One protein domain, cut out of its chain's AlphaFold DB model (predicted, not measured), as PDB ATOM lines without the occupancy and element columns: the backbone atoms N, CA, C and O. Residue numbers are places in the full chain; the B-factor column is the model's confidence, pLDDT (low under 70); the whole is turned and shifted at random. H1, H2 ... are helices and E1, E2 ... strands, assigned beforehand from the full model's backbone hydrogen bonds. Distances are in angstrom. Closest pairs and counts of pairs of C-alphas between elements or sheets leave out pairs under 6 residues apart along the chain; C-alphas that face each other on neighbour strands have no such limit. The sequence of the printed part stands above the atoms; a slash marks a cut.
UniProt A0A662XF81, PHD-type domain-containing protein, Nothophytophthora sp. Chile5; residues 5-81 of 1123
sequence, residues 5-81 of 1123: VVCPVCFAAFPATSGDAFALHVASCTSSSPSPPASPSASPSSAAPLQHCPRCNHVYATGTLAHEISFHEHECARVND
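What this domain is: This is residues 5 to 81 of the 1123 residues of the protein "PHD-type domain-containing protein" of Nothophytophthora sp. Chile5 (UniProt A0A662XF81). Little regular structure is here: two small lobes, one of E1 and H1 and the other of H2 with the loop before it folded back beside it, are joined by a long link whose residues 35 to 47 stand free as an arch. The printed part has 77 residues, with one named strand and two named helices in the order E1, H1, H2. It is mostly helix, though named elements hold only 30 residues. The whole is extended, with a radius of gyration of the C-alphas of 18.4 A and spans of 54 by 32 by 22 A.

How they stand to each other: H2, residues 66 to 80, is apart from H1, residues 19 to 30, and from E1, residues 13 to 15. The closest C-alphas of E1 and H1, those of Phe 14 and Phe 22, are 6.3 A apart. E1 pairs with no named strand, but residues 5 to 6 pair antiparallel with its residues 13 to 14. In H1 and H2 every O i to N i+4 pair is within hydrogen-bond range.

Where its parts are: H2 is 20.7 A long, from C-alpha 66 at (188.096, 140.475, 75.738) to C-alpha 80. H1, 16.3 A, begins at C-alpha 19, (158.968, 143.828, 95.370). E1 measures 7.0 A.

The domain as a whole: The C-alphas farthest apart, of Ala 16 and Asp 81, are 54.8 A apart. The printed part has no cut. H1 to H2 is a long link of 35 residues; E1 to H1 is tight. Confidence is under 70 at residues 20, 27, 30 to 50 and 81.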
ATOM      1  N   VAL A   5     157.652 135.088  96.600       87.81
ATOM      2  CA  VAL A   5     157.519 135.241  95.149       87.81
ATOM      3  C   VAL A   5     158.777 134.686  94.484       87.81
ATOM      4  O   VAL A   5     159.895 135.050  94.847       87.81
ATOM      5  N   VAL A   6     158.606 133.777  93.526       93.19
ATOM      6  CA  VAL A   6     159.704 133.020  92.906       93.19
ATOM      7  C   VAL A   6     160.064 133.612  91.545       93.19
ATOM      8  O   VAL A   6     159.187 133.856  90.718       93.19
ATOM      9  N   CYS A   7     161.353 133.849  91.291       86.75
ATOM     10  CA  CYS A   7     161.826 134.367  90.008       86.75
ATOM     11  C   CYS A   7     161.582 133.343  88.883       86.75
ATOM     12  O   CYS A   7     162.142 132.248  88.950       86.75
ATOM     13  N   PRO A   8     160.842 133.680  87.810       70.69
ATOM     14  CA  PRO A   8     160.503 132.729  86.748       70.69
ATOM     15  C   PRO A   8     161.687 132.323  85.850       70.69
ATOM     16  O   PRO A   8     161.504 131.504  84.955       70.69
ATOM     17  N   VAL A   9     162.883 132.894  86.054       75.06
ATOM     18  CA  VAL A   9     164.082 132.623  85.236       75.06
ATOM     19  C   VAL A   9     165.111 131.750  85.964       75.06
ATOM     20  O   VAL A   9     165.749 130.917  85.330       75.06
ATOM     21  N   CYS A  10     165.288 131.919  87.281       85.75
ATOM     22  CA  CYS A  10     166.278 131.159  88.064       85.75
ATOM     23  C   CYS A  10     165.730 130.514  89.350       85.75
ATOM     24  O   CYS A  10     166.489 129.919  90.110       85.75
ATOM     25  N   PHE A  11     164.426 130.640  89.610       87.12
ATOM     26  CA  PHE A  11     163.715 130.066  90.758       87.12
ATOM     27  C   PHE A  11     164.186 130.519  92.155       87.12
ATOM     28  O   PHE A  11     163.769 129.950  93.164       87.12
ATOM     29  N   ALA A  12     164.976 131.594  92.250       83.38
ATOM     30  CA  ALA A  12     165.256 132.258  93.523       83.38
ATOM     31  C   ALA A  12     163.967 132.838  94.140       83.38
ATOM     32  O   ALA A  12     163.182 133.497  93.453       83.38
ATOM     33  N   ALA A  13     163.750 132.592  95.436       89.25
ATOM     34  CA  ALA A  13     162.556 133.008  96.169       89.25
ATOM     35  C   ALA A  13     162.798 134.297  96.975       89.25
ATOM     36  O   ALA A  13     163.779 134.405  97.710       89.25
ATOM     37  N   PHE A  14     161.876 135.253  96.868       93.62
ATOM     38  CA  PHE A  14     161.933 136.568  97.512       93.62
ATOM     39  C   PHE A  14     160.741 136.750  98.461       93.62
ATOM     40  O   PHE A  14     159.631 136.346  98.115       93.62
ATOM     41  N   PRO A  15     160.896 137.388  99.636       90.06
ATOM     42  CA  PRO A  15     159.749 137.748 100.467       90.06
ATOM     43  C   PRO A  15     158.809 138.692  99.703       90.06
ATOM     44  O   PRO A  15     159.290 139.641  99.083       90.06
ATOM     45  N   ALA A  16     157.487 138.509  99.793       83.88
ATOM     46  CA  ALA A  16     156.518 139.380  99.106       83.88
ATOM     47  C   ALA A  16     156.637 140.882  99.464       83.88
ATOM     48  O   ALA A  16     156.224 141.742  98.694       83.88
ATOM     49  N   THR A  17     157.260 141.221 100.597       85.94
ATOM     50  CA  THR A  17     157.592 142.605 100.990       85.94
ATOM     51  C   THR A  17     158.757 143.227 100.206       85.94
ATOM     52  O   THR A  17     159.047 144.405 100.387       85.94
ATOM     53  N   SER A  18     159.453 142.457  99.364       84.88
ATOM     54  CA  SER A  18     160.700 142.841  98.681       84.88
ATOM     55  C   SER A  18     160.508 143.072  97.174       84.88
ATOM     56  O   SER A  18     161.380 142.722  96.378       84.88
ATOM     57  N   GLY A  19     159.367 143.648  96.775       80.44
ATOM     58  CA  GLY A  19     158.968 143.828  95.370       80.44
ATOM     59  C   GLY A  19     160.022 144.510  94.487       80.44
ATOM     60  O   GLY A  19     160.317 144.011  93.404       80.44
ATOM     61  N   ASP A  20     160.671 145.572  94.976       68.19
ATOM     62  CA  ASP A  20     161.747 146.264  94.245       68.19
ATOM     63  C   ASP A  20     162.954 145.349  93.968       68.19
ATOM     64  O   ASP A  20     163.525 145.370  92.875       68.19
ATOM     65  N   ALA A  21     163.334 144.518  94.945       76.69
ATOM     66  CA  ALA A  21     164.443 143.577  94.811       76.69
ATOM     67  C   ALA A  21     164.092 142.423  93.861       76.69
ATOM     68  O   ALA A  21     164.927 142.029  93.048       76.69
ATOM     69  N   PHE A  22     162.850 141.932  93.914       91.62
ATOM     70  CA  PHE A  22     162.322 140.955  92.962       91.62
ATOM     71  C   PHE A  22     162.323 141.511  91.529       91.62
ATOM     72  O   PHE A  22     162.847 140.865  90.624       91.62
ATOM     73  N   ALA A  23     161.825 142.734  91.319       72.12
ATOM     74  CA  ALA A  23     161.781 143.378  90.005       72.12
ATOM     75  C   ALA A  23     163.184 143.629  89.420       72.12
ATOM     76  O   ALA A  23     163.436 143.301  88.258       72.12
ATOM     77  N   LEU A  24     164.121 144.144  90.227       77.81
ATOM     78  CA  LEU A  24     165.531 144.298  89.841       77.81
ATOM     79  C   LEU A  24     166.166 142.955  89.469       77.81
ATOM     80  O   LEU A  24     166.806 142.839  88.427       77.81
ATOM     81  N   HIS A  25     165.950 141.926  90.287       88.81
ATOM     82  CA  HIS A  25     166.484 140.593  90.045       88.81
ATOM     83  C   HIS A  25     165.910 139.950  88.769       88.81
ATOM     84  O   HIS A  25     166.671 139.404  87.973       88.81
ATOM     85  N   VAL A  26     164.602 140.065  88.510       81.38
ATOM     86  CA  VAL A  26     163.981 139.583  87.262       81.38
ATOM     87  C   VAL A  26     164.554 140.315  86.042       81.38
ATOM     88  O   VAL A  26     164.848 139.669  85.035       81.38
ATOM     89  N   ALA A  27     164.801 141.625  86.126       66.25
ATOM     90  CA  ALA A  27     165.458 142.383  85.057       66.25
ATOM     91  C   ALA A  27     166.918 141.936  84.813       66.25
ATOM     92  O   ALA A  27     167.358 141.862  83.664       66.25
ATOM     93  N   SER A  28     167.666 141.582  85.864       73.44
ATOM     94  CA  SER A  28     169.038 141.057  85.742       73.44
ATOM     95  C   SER A  28     169.092 139.611  85.230       73.44
ATOM     96  O   SER A  28     169.949 139.276  84.414       73.44
ATOM     97  N   CYS A  29     168.166 138.746  85.650       77.00
ATOM     98  CA  CYS A  29     168.104 137.372  85.150       77.00
ATOM     99  C   CYS A  29     167.611 137.300  83.699       77.00
ATOM    100  O   CYS A  29     168.172 136.542  82.918       77.00
ATOM    101  N   THR A  30     166.627 138.110  83.293       61.12
ATOM    102  CA  THR A  30     166.150 138.135  81.891       61.12
ATOM    103  C   THR A  30     167.175 138.692  80.894       61.12
ATOM    104  O   THR A  30     167.038 138.459  79.696       61.12
ATOM    105  N   SER A  31     168.214 139.390  81.365       44.94
ATOM    106  CA  SER A  31     169.330 139.887  80.544       44.94
ATOM    107  C   SER A  31     170.562 138.965  80.537       44.94
ATOM    108  O   SER A  31     171.542 139.268  79.859       44.94
ATOM    109  N   SER A  32     170.505 137.820  81.229       43.38
ATOM    110  CA  SER A  32     171.613 136.863  81.368       43.38
ATOM    111  C   SER A  32     171.275 135.523  80.702       43.38
ATOM    112  O   SER A  32     170.413 134.789  81.182       43.38
ATOM    113  N   SER A  33     171.954 135.177  79.602       34.81
ATOM    114  CA  SER A  33     171.728 133.901  78.900       34.81
ATOM    115  C   SER A  33     172.417 132.727  79.623       34.81
ATOM    116  O   SER A  33     173.626 132.806  79.860       34.81
ATOM    117  N   PRO A  34     171.709 131.633  79.967       43.81
ATOM    118  CA  PRO A  34     172.301 130.506  80.681       43.81
ATOM    119  C   PRO A  34     173.069 129.561  79.744       43.81
ATOM    120  O   PRO A  34     172.519 129.016  78.790       43.81
ATOM    121  N   SER A  35     174.334 129.300  80.074       36.59
ATOM    122  CA  SER A  35     175.077 128.111  79.623       36.59
ATOM    123  C   SER A  35     175.119 127.078  80.762       36.59
ATOM    124  O   SER A  35     175.065 127.480  81.928       36.59
ATOM    125  N   PRO A  36     175.177 125.762  80.477       41.16
ATOM    126  CA  PRO A  36     175.056 124.730  81.508       41.16
ATOM    127  C   PRO A  36     176.270 124.695  82.461       41.16
ATOM    128  O   PRO A  36     177.395 124.963  82.030       41.16
ATOM    129  N   PRO A  37     176.074 124.351  83.749       38.06
ATOM    130  CA  PRO A  37     177.140 124.361  84.744       38.06
ATOM    131  C   PRO A  37     178.014 123.100  84.696       38.06
ATOM    132  O   PRO A  37     177.513 121.984  84.573       38.06
ATOM    133  N   ALA A  38     179.318 123.282  84.913       30.75
ATOM    134  CA  ALA A  38     180.236 122.223  85.327       30.75
ATOM    135  C   ALA A  38     180.536 122.345  86.835       30.75
ATOM    136  O   ALA A  38     180.524 123.444  87.394       30.75
ATOM    137  N   SER A  39     180.779 121.211  87.496       36.47
ATOM    138  CA  SER A  39     180.929 121.114  88.958       36.47
ATOM    139  C   SER A  39     182.232 121.747  89.499       36.47
ATOM    140  O   SER A  39     183.199 121.899  88.751       36.47
ATOM    141  N   PRO A  40     182.283 122.141  90.790       53.31
ATOM    142  CA  PRO A  40     183.239 123.141  91.275       53.31
ATOM    143  C   PRO A  40     184.544 122.574  91.855       53.31
ATOM    144  O   PRO A  40     184.597 121.442  92.338       53.31
ATOM    145  N   SER A  41     185.577 123.421  91.929       30.33
ATOM    146  CA  SER A  41     186.720 123.267  92.844       30.33
ATOM    147  C   SER A  41     187.469 124.588  93.074       30.33
ATOM    148  O   SER A  41     187.534 125.431  92.185       30.33
ATOM    149  N   ALA A  42     188.083 124.698  94.259       30.22
ATOM    150  CA  ALA A  42     188.968 125.769  94.736       30.22
ATOM    151  C   ALA A  42     188.360 127.168  95.011       30.22
ATOM    152  O   ALA A  42     187.354 127.604  94.459       30.22
ATOM    153  N   SER A  43     188.999 127.873  95.947       33.22
ATOM    154  CA  SER A  43     188.718 129.257  96.367       33.22
ATOM    155  C   SER A  43     190.077 129.975  96.613       33.22
ATOM    156  O   SER A  43     191.098 129.451  96.172       33.22
ATOM    157  N   PRO A  44     190.172 131.206  97.155       50.47
ATOM    158  CA  PRO A  44     190.314 132.364  96.269       50.47
ATOM    159  C   PRO A  44     191.519 133.276  96.589       50.47
ATOM    160  O   PRO A  44     191.744 133.614  97.747       50.47
ATOM    161  N   SER A  45     192.243 133.777  95.575       32.81
ATOM    162  CA  SER A  45     193.057 135.012  95.703       32.81
ATOM    163  C   SER A  45     193.666 135.530  94.383       32.81
ATOM    164  O   SER A  45     194.733 135.101  93.962       32.81
ATOM    165  N   SER A  46     193.037 136.529  93.759       35.53
ATOM    166  CA  SER A  46     193.722 137.641  93.063       35.53
ATOM    167  C   SER A  46     192.697 138.679  92.596       35.53
ATOM    168  O   SER A  46     191.645 138.329  92.066       35.53
ATOM    169  N   ALA A  47     192.977 139.968  92.804       43.19
ATOM    170  CA  ALA A  47     192.164 141.037  92.230       43.19
ATOM    171  C   ALA A  47     192.614 141.280  90.783       43.19
ATOM    172  O   ALA A  47     193.756 141.679  90.553       43.19
ATOM    173  N   ALA A  48     191.735 141.027  89.811       43.19
ATOM    174  CA  ALA A  48     192.037 141.278  88.405       43.19
ATOM    175  C   ALA A  48     192.178 142.795  88.134       43.19
ATOM    176  O   ALA A  48     191.373 143.578  88.648       43.19
ATOM    177  N   PRO A  49     193.167 143.235  87.333       49.72
ATOM    178  CA  PRO A  49     193.328 144.646  86.994       49.72
ATOM    179  C   PRO A  49     192.165 145.147  86.123       49.72
ATOM    180  O   PRO A  49     191.688 144.441  85.234       49.72
ATOM    181  N   LEU A  50     191.737 146.392  86.359       53.19
ATOM    182  CA  LEU A  50     190.682 147.053  85.583       53.19
ATOM    183  C   LEU A  50     191.110 147.226  84.120       53.19
ATOM    184  O   LEU A  50     191.947 148.076  83.794       53.19
ATOM    185  N   GLN A  51     190.511 146.432  83.234       79.38
ATOM    186  CA  GLN A  51     190.753 146.534  81.801       79.38
ATOM    187  C   GLN A  51     190.103 147.807  81.245       79.38
ATOM    188  O   GLN A  51     188.947 148.130  81.528       79.38
ATOM    189  N   HIS A  52     190.880 148.543  80.461       89.38
ATOM    190  CA  HIS A  52     190.499 149.807  79.848       89.38
ATOM    191  C   HIS A  52     191.111 149.888  78.449       89.38
ATOM    192  O   HIS A  52     192.175 149.322  78.204       89.38
ATOM    193  N   CYS A  53     190.445 150.574  77.522       88.38
ATOM    194  CA  CYS A  53     190.979 150.773  76.175       88.38
ATOM    195  C   CYS A  53     192.215 151.692  76.246       88.38
ATOM    196  O   CYS A  53     192.061 152.838  76.678       88.38
ATOM    197  N   PRO A  54     193.409 151.266  75.795       76.25
ATOM    198  CA  PRO A  54     194.640 152.047  75.963       76.25
ATOM    199  C   PRO A  54     194.665 153.340  75.133       76.25
ATOM    200  O   PRO A  54     195.438 154.247  75.428       76.25
ATOM    201  N   ARG A  55     193.807 153.456  74.107       78.69
ATOM    202  CA  ARG A  55     193.721 154.633  73.224       78.69
ATOM    203  C   ARG A  55     192.798 155.745  73.736       78.69
ATOM    204  O   ARG A  55     193.048 156.910  73.448       78.69
ATOM    205  N   CYS A  56     191.742 155.416  74.486       86.88
ATOM    206  CA  CYS A  56     190.751 156.395  74.974       86.88
ATOM    207  C   CYS A  56     190.503 156.358  76.491       86.88
ATOM    208  O   CYS A  56     189.710 157.151  76.997       86.88
ATOM    209  N   ASN A  57     191.152 155.445  77.221       84.56
ATOM    210  CA  ASN A  57     190.955 155.183  78.651       84.56
ATOM    211  C   ASN A  57     189.499 154.872  79.051       84.56
ATOM    212  O   ASN A  57     189.107 155.063  80.202       84.56
ATOM    213  N   HIS A  58     188.685 154.361  78.118       78.44
ATOM    214  CA  HIS A  58     187.359 153.839  78.434       78.44
ATOM    215  C   HIS A  58     187.499 152.577  79.295       78.44
ATOM    216  O   HIS A  58     188.057 151.579  78.838       78.44
ATOM    217  N   VAL A  59     187.040 152.648  80.547       86.19
ATOM    218  CA  VAL A  59     187.098 151.551  81.525       86.19
ATOM    219  C   VAL A  59     185.897 150.634  81.328       86.19
ATOM    220  O   VAL A  59     184.757 151.101  81.341       86.19
ATOM    221  N   TYR A  60     186.149 149.336  81.184       89.19
ATOM    222  CA  TYR A  60     185.101 148.332  81.021       89.19
ATOM    223  C   TYR A  60     184.589 147.817  82.366       89.19
ATOM    224  O   TYR A  60     185.267 147.905  83.393       89.19
ATOM    225  N   ALA A  61     183.382 147.252  82.361       84.00
ATOM    226  CA  ALA A  61     182.861 146.560  83.529       84.00
ATOM    227  C   ALA A  61     183.646 145.258  83.759       84.00
ATOM    228  O   ALA A  61     184.022 144.562  82.815       84.00
ATOM    229  N   THR A  62     183.866 144.887  85.022       78.00
ATOM    230  CA  THR A  62     184.409 143.567  85.372       78.00
ATOM    231  C   THR A  62     183.466 142.476  84.866       78.00
ATOM    232  O   THR A  62     182.386 142.297  85.428       78.00
ATOM    233  N   GLY A  63     183.873 141.777  83.804       82.88
ATOM    234  CA  GLY A  63     183.067 140.770  83.104       82.88
ATOM    235  C   GLY A  63     182.867 141.030  81.604       82.88
ATOM    236  O   GLY A  63     182.453 140.109  80.907       82.88
ATOM    237  N   THR A  64     183.187 142.226  81.087       85.31
ATOM    238  CA  THR A  64     183.217 142.490  79.633       85.31
ATOM    239  C   THR A  64     184.176 141.524  78.932       85.31
ATOM    240  O   THR A  64     185.278 141.263  79.424       85.31
ATOM    241  N   LEU A  65     183.770 140.981  77.784       86.12
ATOM    242  CA  LEU A  65     184.533 139.954  77.081       86.12
ATOM    243  C   LEU A  65     185.702 140.586  76.313       86.12
ATOM    244  O   LEU A  65     185.563 141.623  75.669       86.12
ATOM    245  N   ALA A  66     186.864 139.927  76.322       79.44
ATOM    246  CA  ALA A  66     188.096 140.475  75.738       79.44
ATOM    247  C   ALA A  66     187.975 140.842  74.241       79.44
ATOM    248  O   ALA A  66     188.666 141.743  73.766       79.44
ATOM    249  N   HIS A  67     187.070 140.194  73.497       85.75
ATOM    250  CA  HIS A  67     186.807 140.536  72.098       85.75
ATOM    251  C   HIS A  67     185.999 141.837  71.933       85.75
ATOM    252  O   HIS A  67     186.197 142.534  70.945       85.75
ATOM    253  N   GLU A  68     185.140 142.209  72.888       85.12
ATOM    254  CA  GLU A  68     184.419 143.492  72.885       85.12
ATOM    255  C   GLU A  68     185.394 144.651  73.133       85.12
ATOM    256  O   GLU A  68     185.339 145.684  72.464       85.12
ATOM    257  N   ILE A  69     186.349 144.427  74.043       90.38
ATOM    258  CA  ILE A  69     187.457 145.341  74.347       90.38
ATOM    259  C   ILE A  69     188.344 145.520  73.110       90.38
ATOM    260  O   ILE A  69     188.588 146.651  72.694       90.38
ATOM    261  N   SER A  70     188.758 144.418  72.476       86.25
ATOM    262  CA  SER A  70     189.579 144.437  71.257       86.25
ATOM    263  C   SER A  70     188.856 145.049  70.046       86.25
ATOM    264  O   SER A  70     189.474 145.757  69.247       86.25
ATOM    265  N   PHE A  71     187.541 144.840  69.921       90.81
ATOM    266  CA  PHE A  71     186.710 145.458  68.884       90.81
ATOM    267  C   PHE A  71     186.599 146.973  69.079       90.81
ATOM    268  O   PHE A  71     186.805 147.736  68.133       90.81
ATOM    269  N   HIS A  72     186.331 147.429  70.306       90.25
ATOM    270  CA  HIS A  72     186.339 148.856  70.622       90.25
ATOM    271  C   HIS A  72     187.737 149.459  70.446       90.25
ATOM    272  O   HIS A  72     187.837 150.586  69.981       90.25
ATOM    273  N   GLU A  73     188.819 148.745  70.765       90.69
ATOM    274  CA  GLU A  73     190.185 149.220  70.516       90.69
ATOM    275  C   GLU A  73     190.461 149.410  69.015       90.69
ATOM    276  O   GLU A  73     190.982 150.457  68.630       90.69
ATOM    277  N   HIS A  74     190.037 148.473  68.160       83.81
ATOM    278  CA  HIS A  74     190.126 148.610  66.699       83.81
ATOM    279  C   HIS A  74     189.289 149.777  66.162       83.81
ATOM    280  O   HIS A  74     189.763 150.538  65.319       83.81
ATOM    281  N   GLU A  75     188.061 149.958  66.648       76.88
ATOM    282  CA  GLU A  75     187.212 151.083  66.240       76.88
ATOM    283  C   GLU A  75     187.765 152.422  66.764       76.88
ATOM    284  O   GLU A  75     187.780 153.423  66.050       76.88
ATOM    285  N   CYS A  76     188.309 152.434  67.983       82.31
ATOM    286  CA  CYS A  76     188.981 153.584  68.582       82.31
ATOM    287  C   CYS A  76     190.274 153.944  67.836       82.31
ATOM    288  O   CYS A  76     190.546 155.130  67.655       82.31
ATOM    289  N   ALA A  77     191.029 152.960  67.340       79.88
ATOM    290  CA  ALA A  77     192.134 153.179  66.413       79.88
ATOM    291  C   ALA A  77     191.629 153.828  65.118       79.88
ATOM    292  O   ALA A  77     191.972 154.967  64.816       79.88
ATOM    293  N   ARG A  78     190.695 153.167  64.425       83.69
ATOM    294  CA  ARG A  78     190.127 153.595  63.133       83.69
ATOM    295  C   ARG A  78     189.479 154.990  63.148       83.69
ATOM    296  O   ARG A  78     189.317 155.593  62.088       83.69
ATOM    297  N   VAL A  79     189.060 155.483  64.315       72.31
ATOM    298  CA  VAL A  79     188.428 156.804  64.495       72.31
ATOM    299  C   VAL A  79     189.412 157.890  64.955       72.31
ATOM    300  O   VAL A  79     189.171 159.057  64.652       72.31
ATOM    301  N   ASN A  80     190.502 157.545  65.652       71.56
ATOM    302  CA  ASN A  80     191.463 158.526  66.189       71.56
ATOM    303  C   ASN A  80     192.819 158.549  65.461       71.56
ATOM    304  O   ASN A  80     193.550 159.528  65.604       71.56
ATOM    305  N   ASP A  81     193.142 157.532  64.659       63.16
ATOM    306  CA  ASP A  81     194.294 157.541  63.754       63.16
ATOM    307  C   ASP A  81     194.007 158.475  62.567       63.16
ATOM    308  O   ASP A  81     193.553 158.070  61.494       63.16
TER     309      ASP A  81